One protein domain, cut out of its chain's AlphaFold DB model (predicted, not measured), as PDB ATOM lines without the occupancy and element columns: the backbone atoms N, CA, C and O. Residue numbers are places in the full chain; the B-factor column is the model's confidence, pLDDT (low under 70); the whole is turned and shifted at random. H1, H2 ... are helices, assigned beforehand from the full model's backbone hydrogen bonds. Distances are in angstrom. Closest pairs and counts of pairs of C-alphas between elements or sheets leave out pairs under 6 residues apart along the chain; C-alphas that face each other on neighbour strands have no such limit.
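Overview. This is residues 47 to 121 of the 797 residues of an uncharacterized protein of Dictyostelium discoideum (UniProt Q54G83). A helical hairpin, H2 and H3, has H5 packed steeply across H3, while residues 83 to 91 stick out. The printed part has 75 residues with five named helices, H1 to H5, and no named strand. It is all helix and compact, radius of gyration of the C-alphas 12.2 A, spans 32 by 29 by 25 A.

Arrangement. H1, residues 48 to 51, and H2, residues 54 to 59, only just touch, only at the corner, with 3 pairs of C-alphas within 8 A. H3, residues 63 to 72, forms a hairpin with H2; their closest C-alphas, 57 and 66, are 6.4 A apart. H4, residues 90 to 95, only just touches H2, with 3 such pairs. H5, residues 108 to 121, touches H3; C-alphas 71 and 113 come closest, 5.2 A. O i to N i+4 pairs within hydrogen-bond range: each in H2 and H3, 8 of 10 in H5, 0 of 2 in H4, with 0 of 3 O i to N i+3.

Along the chain. H1 begins at C-alpha 48 (126.020, 143.061, 159.550); H5, 18.5 A long, ends at C-alpha 121 (115.141, 137.976, 143.151).

Size, cuts and confidence. The printed part has no cut. Links H3 to H4 and H4 to H5 are long. Residues 47 to 48 and 81 to 93 have pLDDT under 70.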
ATOM      1  N   GLY A  47     123.647 143.058 163.894       61.69
ATOM      2  CA  GLY A  47     124.699 142.434 163.101       61.69
ATOM      3  C   GLY A  47     124.735 142.968 161.666       61.69
ATOM      4  O   GLY A  47     123.750 143.478 161.137       61.69
ATOM      5  N   TYR A  48     125.867 142.777 160.985       68.42
ATOM      6  CA  TYR A  48     126.020 143.061 159.550       68.42
ATOM      7  C   TYR A  48     124.894 142.455 158.687       68.42
ATOM      8  O   TYR A  48     124.447 143.052 157.710       68.42
ATOM      9  N   TYR A  49     124.387 141.287 159.086       72.05
ATOM     10  CA  TYR A  49     123.272 140.611 158.424       72.05
ATOM     11  C   TYR A  49     121.946 141.380 158.511       72.05
ATOM     12  O   TYR A  49     121.139 141.305 157.589       72.05
ATOM     13  N   GLU A  50     121.713 142.140 159.582       73.47
ATOM     14  CA  GLU A  50     120.464 142.882 159.776       73.47
ATOM     15  C   GLU A  50     120.396 144.123 158.888       73.47
ATOM     16  O   GLU A  50     119.388 144.329 158.216       73.47
ATOM     17  N   ILE A  51     121.489 144.885 158.770       78.73
ATOM     18  CA  ILE A  51     121.541 146.065 157.885       78.73
ATOM     19  C   ILE A  51     121.503 145.703 156.391       78.73
ATOM     20  O   ILE A  51     121.168 146.546 155.558       78.73
ATOM     21  N   LYS A  52     121.833 144.452 156.048       84.81
ATOM     22  CA  LYS A  52     121.692 143.883 154.700       84.81
ATOM     23  C   LYS A  52     120.343 143.211 154.466       84.81
ATOM     24  O   LYS A  52     120.071 142.763 153.354       84.81
ATOM     25  N   SER A  53     119.496 143.093 155.483       89.11
ATOM     26  CA  SER A  53     118.213 142.409 155.369       89.11
ATOM     27  C   SER A  53     117.103 143.369 154.967       89.11
ATOM     28  O   SER A  53     116.718 144.259 155.725       89.11
ATOM     29  N   VAL A  54     116.518 143.137 153.789       90.75
ATOM     30  CA  VAL A  54     115.347 143.892 153.309       90.75
ATOM     31  C   VAL A  54     114.173 143.724 154.272       90.75
ATOM     32  O   VAL A  54     113.531 144.700 154.650       90.75
ATOM     33  N   LYS A  55     113.956 142.498 154.764       88.69
ATOM     34  CA  LYS A  55     112.936 142.197 155.780       88.69
ATOM     35  C   LYS A  55     113.130 143.031 157.045       88.69
ATOM     36  O   LYS A  55     112.156 143.543 157.592       88.69
ATOM     37  N   TRP A  56     114.368 143.149 157.519       88.96
ATOM     38  CA  TRP A  56     114.684 143.943 158.703       88.96
ATOM     39  C   TRP A  56     114.406 145.430 158.458       88.96
ATOM     40  O   TRP A  56     113.689 146.048 159.245       88.96
ATOM     41  N   MET A  57     114.867 145.980 157.329       91.69
ATOM     42  CA  MET A  57     114.621 147.383 156.979       91.69
ATOM     43  C   MET A  57     113.122 147.703 156.894       91.69
ATOM     44  O   MET A  57     112.698 148.735 157.407       91.69
ATOM     45  N   ILE A  58     112.306 146.800 156.338       90.30
ATOM     46  CA  ILE A  58     110.844 146.963 156.284       90.30
ATOM     47  C   ILE A  58     110.229 146.876 157.684       90.30
ATOM     48  O   ILE A  58     109.453 147.751 158.065       90.30
ATOM     49  N   LYS A  59     110.603 145.858 158.471       87.55
ATOM     50  CA  LYS A  59     110.081 145.642 159.831       87.55
ATOM     51  C   LYS A  59     110.298 146.854 160.740       87.55
ATOM     52  O   LYS A  59     109.427 147.167 161.545       87.55
ATOM     53  N   TYR A  60     111.443 147.521 160.609       87.73
ATOM     54  CA  TYR A  60     111.804 148.689 161.414       87.73
ATOM     55  C   TYR A  60     111.597 150.030 160.682       87.73
ATOM     56  O   TYR A  60     112.037 151.064 161.175       87.73
ATOM     57  N   LYS A  61     110.900 150.028 159.533       89.78
ATOM     58  CA  LYS A  61     110.551 151.218 158.732       89.78
ATOM     59  C   LYS A  61     111.747 152.085 158.296       89.78
ATOM     60  O   LYS A  61     111.617 153.296 158.125       89.78
ATOM     61  N   TYR A  62     112.908 151.481 158.046       90.62
ATOM     62  CA  TYR A  62     114.087 152.153 157.480       90.62
ATOM     63  C   TYR A  62     113.973 152.325 155.953       90.62
ATOM     64  O   TYR A  62     114.838 151.889 155.194       90.62
ATOM     65  N   TYR A  63     112.887 152.947 155.482       93.57
ATOM     66  CA  TYR A  63     112.575 153.055 154.051       93.57
ATOM     67  C   TYR A  63     113.547 153.943 153.273       93.57
ATOM     68  O   TYR A  63     113.845 153.636 152.123       93.57
ATOM     69  N   SER A  64     114.088 154.998 153.891       93.07
ATOM     70  CA  SER A  64     115.113 155.846 153.267       93.07
ATOM     71  C   SER A  64     116.395 155.068 152.979       93.07
ATOM     72  O   SER A  64     116.910 155.131 151.868       93.07
ATOM     73  N   LEU A  65     116.858 154.274 153.952       91.83
ATOM     74  CA  LEU A  65     118.017 153.397 153.794       91.83
ATOM     75  C   LEU A  65     117.754 152.327 152.731       91.83
ATOM     76  O   LEU A  65     118.592 152.107 151.863       91.83
ATOM     77  N   LEU A  66     116.585 151.679 152.774       94.71
ATOM     78  CA  LEU A  66     116.199 150.677 151.780       94.71
ATOM     79  C   LEU A  66     116.197 151.266 150.361       94.71
ATOM     80  O   LEU A  66     116.754 150.655 149.451       94.71
ATOM     81  N   LYS A  67     115.605 152.454 150.191       96.47
ATOM     82  CA  LYS A  67     115.571 153.181 148.919       96.47
ATOM     83  C   LYS A  67     116.977 153.501 148.424       96.47
ATOM     84  O   LYS A  67     117.311 153.121 147.309       96.47
ATOM     85  N   GLU A  68     117.813 154.106 149.266       94.61
ATOM     86  CA  GLU A  68     119.196 154.451 148.921       94.61
ATOM     87  C   GLU A  68     119.999 153.221 148.473       94.61
ATOM     88  O   GLU A  68     120.673 153.258 147.443       94.61
ATOM     89  N   LYS A  69     119.914 152.114 149.224       94.42
ATOM     90  CA  LYS A  69     120.626 150.871 148.892       94.42
ATOM     91  C   LYS A  69     120.151 150.279 147.569       94.42
ATOM     92  O   LYS A  69     120.974 149.814 146.781       94.42
ATOM     93  N   ILE A  70     118.840 150.320 147.318       95.70
ATOM     94  CA  ILE A  70     118.262 149.809 146.077       95.70
ATOM     95  C   ILE A  70     118.641 150.675 144.879       95.70
ATOM     96  O   ILE A  70     119.025 150.128 143.852       95.70
ATOM     97  N   GLU A  71     118.585 152.001 145.004       95.89
ATOM     98  CA  GLU A  71     118.981 152.936 143.943       95.89
ATOM     99  C   GLU A  71     120.465 152.813 143.588       95.89
ATOM    100  O   GLU A  71     120.821 152.890 142.412       95.89
ATOM    101  N   LYS A  72     121.324 152.553 144.582       93.87
ATOM    102  CA  LYS A  72     122.757 152.298 144.371       93.87
ATOM    103  C   LYS A  72     123.069 150.917 143.792       93.87
ATOM    104  O   LYS A  72     124.192 150.719 143.344       93.87
ATOM    105  N   GLY A  73     122.127 149.972 143.830       93.54
ATOM    106  CA  GLY A  73     122.389 148.585 143.441       93.54
ATOM    107  C   GLY A  73     123.400 147.896 144.364       93.54
ATOM    108  O   GLY A  73     124.248 147.145 143.897       93.54
ATOM    109  N   GLU A  74     123.351 148.171 145.674       90.39
ATOM    110  CA  GLU A  74     124.278 147.579 146.642       90.39
ATOM    111  C   GLU A  74     124.244 146.037 146.625       90.39
ATOM    112  O   GLU A  74     123.196 145.403 146.804       90.39
ATOM    113  N   GLU A  75     125.418 145.427 146.458       88.10
ATOM    114  CA  GLU A  75     125.571 143.976 146.438       88.10
ATOM    115  C   GLU A  75     125.346 143.338 147.823       88.10
ATOM    116  O   GLU A  75     125.766 143.829 148.880       88.10
ATOM    117  N   GLY A  76     124.710 142.164 147.826       84.33
ATOM    118  CA  GLY A  76     124.483 141.377 149.038       84.33
ATOM    119  C   GLY A  76     123.305 141.840 149.897       84.33
ATOM    120  O   GLY A  76     123.220 141.430 151.057       84.33
ATOM    121  N   LEU A  77     122.389 142.655 149.356       88.50
ATOM    122  CA  LEU A  77     121.053 142.776 149.935       88.50
ATOM    123  C   LEU A  77     120.400 141.390 149.995       88.50
ATOM    124  O   LEU A  77     120.236 140.703 148.988       88.50
ATOM    125  N   SER A  78     120.008 140.976 151.195       85.59
ATOM    126  CA  SER A  78     119.247 139.749 151.392       85.59
ATOM    127  C   SER A  78     117.758 140.063 151.290       85.59
ATOM    128  O   SER A  78     117.112 140.547 152.228       85.59
ATOM    129  N   PHE A  79     117.202 139.784 150.115       84.12
ATOM    130  CA  PHE A  79     115.765 139.634 149.961       84.12
ATOM    131  C   PHE A  79     115.352 138.344 150.660       84.12
ATOM    132  O   PHE A  79     116.045 137.329 150.579       84.12
ATOM    133  N   PHE A  80     114.234 138.377 151.382       70.25
ATOM    134  CA  PHE A  80     113.697 137.163 151.979       70.25
ATOM    135  C   PHE A  80     113.327 136.202 150.840       70.25
ATOM    136  O   PHE A  80     112.348 136.440 150.136       70.25
ATOM    137  N   HIS A  81     114.136 135.157 150.625       56.64
ATOM    138  CA  HIS A  81     113.903 134.123 149.615       56.64
ATOM    139  C   HIS A  81     112.705 133.280 150.064       56.64
ATOM    140  O   HIS A  81     112.835 132.251 150.727       56.64
ATOM    141  N   TYR A  82     111.505 133.772 149.787       54.17
ATOM    142  CA  TYR A  82     110.293 133.016 150.036       54.17
ATOM    143  C   TYR A  82     110.171 131.967 148.932       54.17
ATOM    144  O   TYR A  82     109.843 132.307 147.795       54.17
ATOM    145  N   TYR A  83     110.456 130.699 149.251       45.79
ATOM    146  CA  TYR A  83     110.158 129.579 148.359       45.79
ATOM    147  C   TYR A  83     108.714 129.709 147.868       45.79
ATOM    148  O   TYR A  83     107.775 129.677 148.663       45.79
ATOM    149  N   TYR A  84     108.553 129.857 146.551       46.69
ATOM    150  CA  TYR A  84     107.280 130.112 145.874       46.69
ATOM    151  C   TYR A  84     106.165 129.112 146.212       46.69
ATOM    152  O   TYR A  84     105.001 129.435 146.011       46.69
ATOM    153  N   GLN A  85     106.505 127.931 146.737       42.45
ATOM    154  CA  GLN A  85     105.578 126.811 146.892       42.45
ATOM    155  C   GLN A  85     105.059 126.573 148.318       42.45
ATOM    156  O   GLN A  85     104.053 125.886 148.461       42.45
ATOM    157  N   CYS A  86     105.699 127.082 149.380       37.90
ATOM    158  CA  CYS A  86     105.548 126.382 150.664       37.90
ATOM    159  C   CYS A  86     104.448 126.846 151.628       37.90
ATOM    160  O   CYS A  86     104.059 126.011 152.435       37.90
ATOM    161  N   PHE A  87     103.882 128.063 151.606       40.68
ATOM    162  CA  PHE A  87     102.849 128.380 152.612       40.68
ATOM    163  C   PHE A  87     101.748 129.340 152.141       40.68
ATOM    164  O   PHE A  87     101.981 130.510 151.869       40.68
ATOM    165  N   LYS A  88     100.494 128.876 152.213       42.51
ATOM    166  CA  LYS A  88      99.282 129.720 152.279       42.51
ATOM    167  C   LYS A  88      99.149 130.473 153.624       42.51
ATOM    168  O   LYS A  88      98.093 131.026 153.920       42.51
ATOM    169  N   SER A  89     100.168 130.474 154.495       47.27
ATOM    170  CA  SER A  89     100.053 131.062 155.837       47.27
ATOM    171  C   SER A  89     100.254 132.585 155.801       47.27
ATOM    172  O   SER A  89     101.344 133.116 155.588       47.27
ATOM    173  N   SER A  90      99.166 133.318 156.035       52.20
ATOM    174  CA  SER A  90      99.067 134.778 155.885       52.20
ATOM    175  C   SER A  90      99.990 135.612 156.788       52.20
ATOM    176  O   SER A  90     100.220 136.788 156.517       52.20
ATOM    177  N   LYS A  91     100.553 135.039 157.863       49.85
ATOM    178  CA  LYS A  91     101.288 135.808 158.888       49.85
ATOM    179  C   LYS A  91     102.676 136.305 158.452       49.85
ATOM    180  O   LYS A  91     103.163 137.274 159.027       49.85
ATOM    181  N   LEU A  92     103.330 135.682 157.466       50.98
ATOM    182  CA  LEU A  92     104.694 136.060 157.037       50.98
ATOM    183  C   LEU A  92     104.733 137.047 155.855       50.98
ATOM    184  O   LEU A  92     105.783 137.624 155.580       50.98
ATOM    185  N   ILE A  93     103.586 137.289 155.214       63.08
ATOM    186  CA  ILE A  93     103.387 138.158 154.038       63.08
ATOM    187  C   ILE A  93     103.646 139.651 154.350       63.08
ATOM    188  O   ILE A  93     103.880 140.453 153.448       63.08
ATOM    189  N   VAL A  94     103.692 140.016 155.636       72.59
ATOM    190  CA  VAL A  94     103.785 141.400 156.131       72.59
ATOM    191  C   VAL A  94     105.077 142.122 155.717       72.59
ATOM    192  O   VAL A  94     105.058 143.335 155.574       72.59
ATOM    193  N   TYR A  95     106.188 141.413 155.481       81.99
ATOM    194  CA  TYR A  95     107.501 142.042 155.235       81.99
ATOM    195  C   TYR A  95     107.992 141.948 153.782       81.99
ATOM    196  O   TYR A  95     109.200 141.931 153.534       81.99
ATOM    197  N   SER A  96     107.073 141.844 152.825       88.41
ATOM    198  CA  SER A  96     107.399 141.930 151.398       88.41
ATOM    199  C   SER A  96     107.753 143.362 151.000       88.41
ATOM    200  O   SER A  96     107.108 144.308 151.444       88.41
ATOM    201  N   ILE A  97     108.729 143.528 150.102       92.06
ATOM    202  CA  ILE A  97     109.090 144.836 149.522       92.06
ATOM    203  C   ILE A  97     107.961 145.456 148.681       92.06
ATOM    204  O   ILE A  97     107.922 146.665 148.462       92.06
ATOM    205  N   PHE A  98     107.012 144.631 148.243       93.66
ATOM    206  CA  PHE A  98     105.811 145.081 147.548       93.66
ATOM    207  C   PHE A  98     104.675 145.453 148.517       93.66
ATOM    208  O   PHE A  98     103.698 146.052 148.081       93.66
ATOM    209  N   ASN A  99     104.826 145.171 149.819       91.35
ATOM    210  CA  ASN A  99     103.875 145.492 150.892       91.35
ATOM    211  C   ASN A  99     104.420 146.559 151.859       91.35
ATOM    212  O   ASN A  99     104.341 146.413 153.078       91.35
ATOM    213  N   VAL A 100     105.066 147.590 151.320       91.39
ATOM    214  CA  VAL A 100     105.597 148.715 152.105       91.39
ATOM    215  C   VAL A 100     104.547 149.815 152.261       91.39
ATOM    216  O   VAL A 100     103.633 149.919 151.443       91.39
ATOM    217  N   ASP A 101     104.681 150.634 153.304       90.79
ATOM    218  CA  ASP A 101     103.846 151.821 153.507       90.79
ATOM    219  C   ASP A 101     104.280 152.974 152.573       90.79
ATOM    220  O   ASP A 101     105.350 152.956 151.949       90.79
ATOM    221  N   GLU A 102     103.464 154.028 152.512       90.92
ATOM    222  CA  GLU A 102     103.867 155.305 151.918       90.92
ATOM    223  C   GLU A 102     105.045 155.948 152.680       90.92
ATOM    224  O   GLU A 102     105.183 155.753 153.893       90.92
ATOM    225  N   PRO A 103     105.904 156.736 152.001       90.57
ATOM    226  CA  PRO A 103     105.820 157.150 150.591       90.57
ATOM    227  C   PRO A 103     106.417 156.143 149.591       90.57
ATOM    228  O   PRO A 103     106.412 156.389 148.390       90.57
ATOM    229  N   LEU A 104     106.994 155.030 150.062       92.55
ATOM    230  CA  LEU A 104     107.741 154.113 149.195       92.55
ATOM    231  C   LEU A 104     106.814 153.314 148.265       92.55
ATOM    232  O   LEU A 104     107.194 153.017 147.135       92.55
ATOM    233  N   LYS A 105     105.589 153.004 148.718       93.12
ATOM    234  CA  LYS A 105     104.578 152.271 147.937       93.12
ATOM    235  C   LYS A 105     104.193 152.981 146.634       93.12
ATOM    236  O   LYS A 105     103.979 152.312 145.626       93.12
ATOM    237  N   SER A 106     104.127 154.313 146.645       94.02
ATOM    238  CA  SER A 106     103.804 155.127 145.465       94.02
ATOM    239  C   SER A 106     105.028 155.558 144.637       94.02
ATOM    240  O   SER A 106     104.881 156.171 143.577       94.02
ATOM    241  N   ASP A 107     106.248 155.231 145.071       96.47
ATOM    242  CA  ASP A 107     107.475 155.724 144.449       96.47
ATOM    243  C   ASP A 107     107.863 154.915 143.197       96.47
ATOM    244  O   ASP A 107     108.559 153.896 143.251       96.47
ATOM    245  N   LYS A 108     107.447 155.409 142.023       96.73
ATOM    246  CA  LYS A 108     107.782 154.792 140.725       96.73
ATOM    247  C   LYS A 108     109.296 154.720 140.473       96.73
ATOM    248  O   LYS A 108     109.753 153.782 139.821       96.73
ATOM    249  N   SER A 109     110.087 155.669 140.985       96.79
ATOM    250  CA  SER A 109     111.548 155.676 140.792       96.79
ATOM    251  C   SER A 109     112.234 154.563 141.585       96.79
ATOM    252  O   SER A 109     113.101 153.867 141.055       96.79
ATOM    253  N   PHE A 110     111.764 154.320 142.810       97.15
ATOM    254  CA  PHE A 110     112.231 153.227 143.652       97.15
ATOM    255  C   PHE A 110     111.995 151.863 142.999       97.15
ATOM    256  O   PHE A 110     112.932 151.075 142.880       97.15
ATOM    257  N   TYR A 111     110.774 151.588 142.527       97.08
ATOM    258  CA  TYR A 111     110.462 150.295 141.909       97.08
ATOM    259  C   TYR A 111     111.192 150.080 140.580       97.08
ATOM    260  O   TYR A 111     111.594 148.955 140.287       97.08
ATOM    261  N   ARG A 112     111.445 151.143 139.805       96.65
ATOM    262  CA  ARG A 112     112.309 151.060 138.617       96.65
ATOM    263  C   ARG A 112     113.726 150.636 138.983       96.65
ATOM    264  O   ARG A 112     114.256 149.722 138.361       96.65
ATOM    265  N   SER A 113     114.315 151.244 140.011       96.66
ATOM    266  CA  SER A 113     115.635 150.847 140.514       96.66
ATOM    267  C   SER A 113     115.630 149.425 141.077       96.66
ATOM    268  O   SER A 113     116.568 148.670 140.835       96.66
ATOM    269  N   LEU A 114     114.558 149.029 141.772       95.54
ATOM    270  CA  LEU A 114     114.394 147.675 142.299       95.54
ATOM    271  C   LEU A 114     114.412 146.632 141.182       95.54
ATOM    272  O   LEU A 114     115.179 145.678 141.261       95.54
ATOM    273  N   PHE A 115     113.589 146.806 140.146       94.16
ATOM    274  CA  PHE A 115     113.561 145.866 139.030       94.16
ATOM    275  C   PHE A 115     114.848 145.933 138.209       94.16
ATOM    276  O   PHE A 115     115.402 144.889 137.884       94.16
ATOM    277  N   LYS A 116     115.403 147.123 137.962       92.57
ATOM    278  CA  LYS A 116     116.685 147.263 137.260       92.57
ATOM    279  C   LYS A 116     117.815 146.485 137.945       92.57
ATOM    280  O   LYS A 116     118.545 145.767 137.272       92.57
ATOM    281  N   ASN A 117     117.949 146.621 139.264       92.98
ATOM    282  CA  ASN A 117     119.108 146.106 139.994       92.98
ATOM    283  C   ASN A 117     118.879 144.704 140.591       92.98
ATOM    284  O   ASN A 117     119.844 143.999 140.868       92.98
ATOM    285  N   TYR A 118     117.621 144.297 140.808       91.89
ATOM    286  CA  TYR A 118     117.276 143.099 141.586       91.89
ATOM    287  C   TYR A 118     116.106 142.285 141.007       91.89
ATOM    288  O   TYR A 118     115.485 141.518 141.748       91.89
ATOM    289  N   TYR A 119     115.767 142.415 139.713       86.33
ATOM    290  CA  TYR A 119     114.669 141.626 139.121       86.33
ATOM    291  C   TYR A 119     114.828 140.119 139.368       86.33
ATOM    292  O   TYR A 119     113.834 139.443 139.611       86.33
ATOM    293  N   ASN A 120     116.063 139.607 139.358       83.62
ATOM    294  CA  ASN A 120     116.408 138.192 139.515       83.62
ATOM    295  C   ASN A 120     115.952 137.592 140.858       83.62
ATOM    296  O   ASN A 120     115.773 136.380 140.963       83.62
ATOM    297  N   TYR A 121     115.711 138.422 141.876       83.18
ATOM    298  CA  TYR A 121     115.141 137.976 143.151       83.18
ATOM    299  C   TYR A 121     113.628 137.717 143.087       83.18
ATOM    300  O   TYR A 121     113.090 137.027 143.955       83.18
TER     301      TYR A 121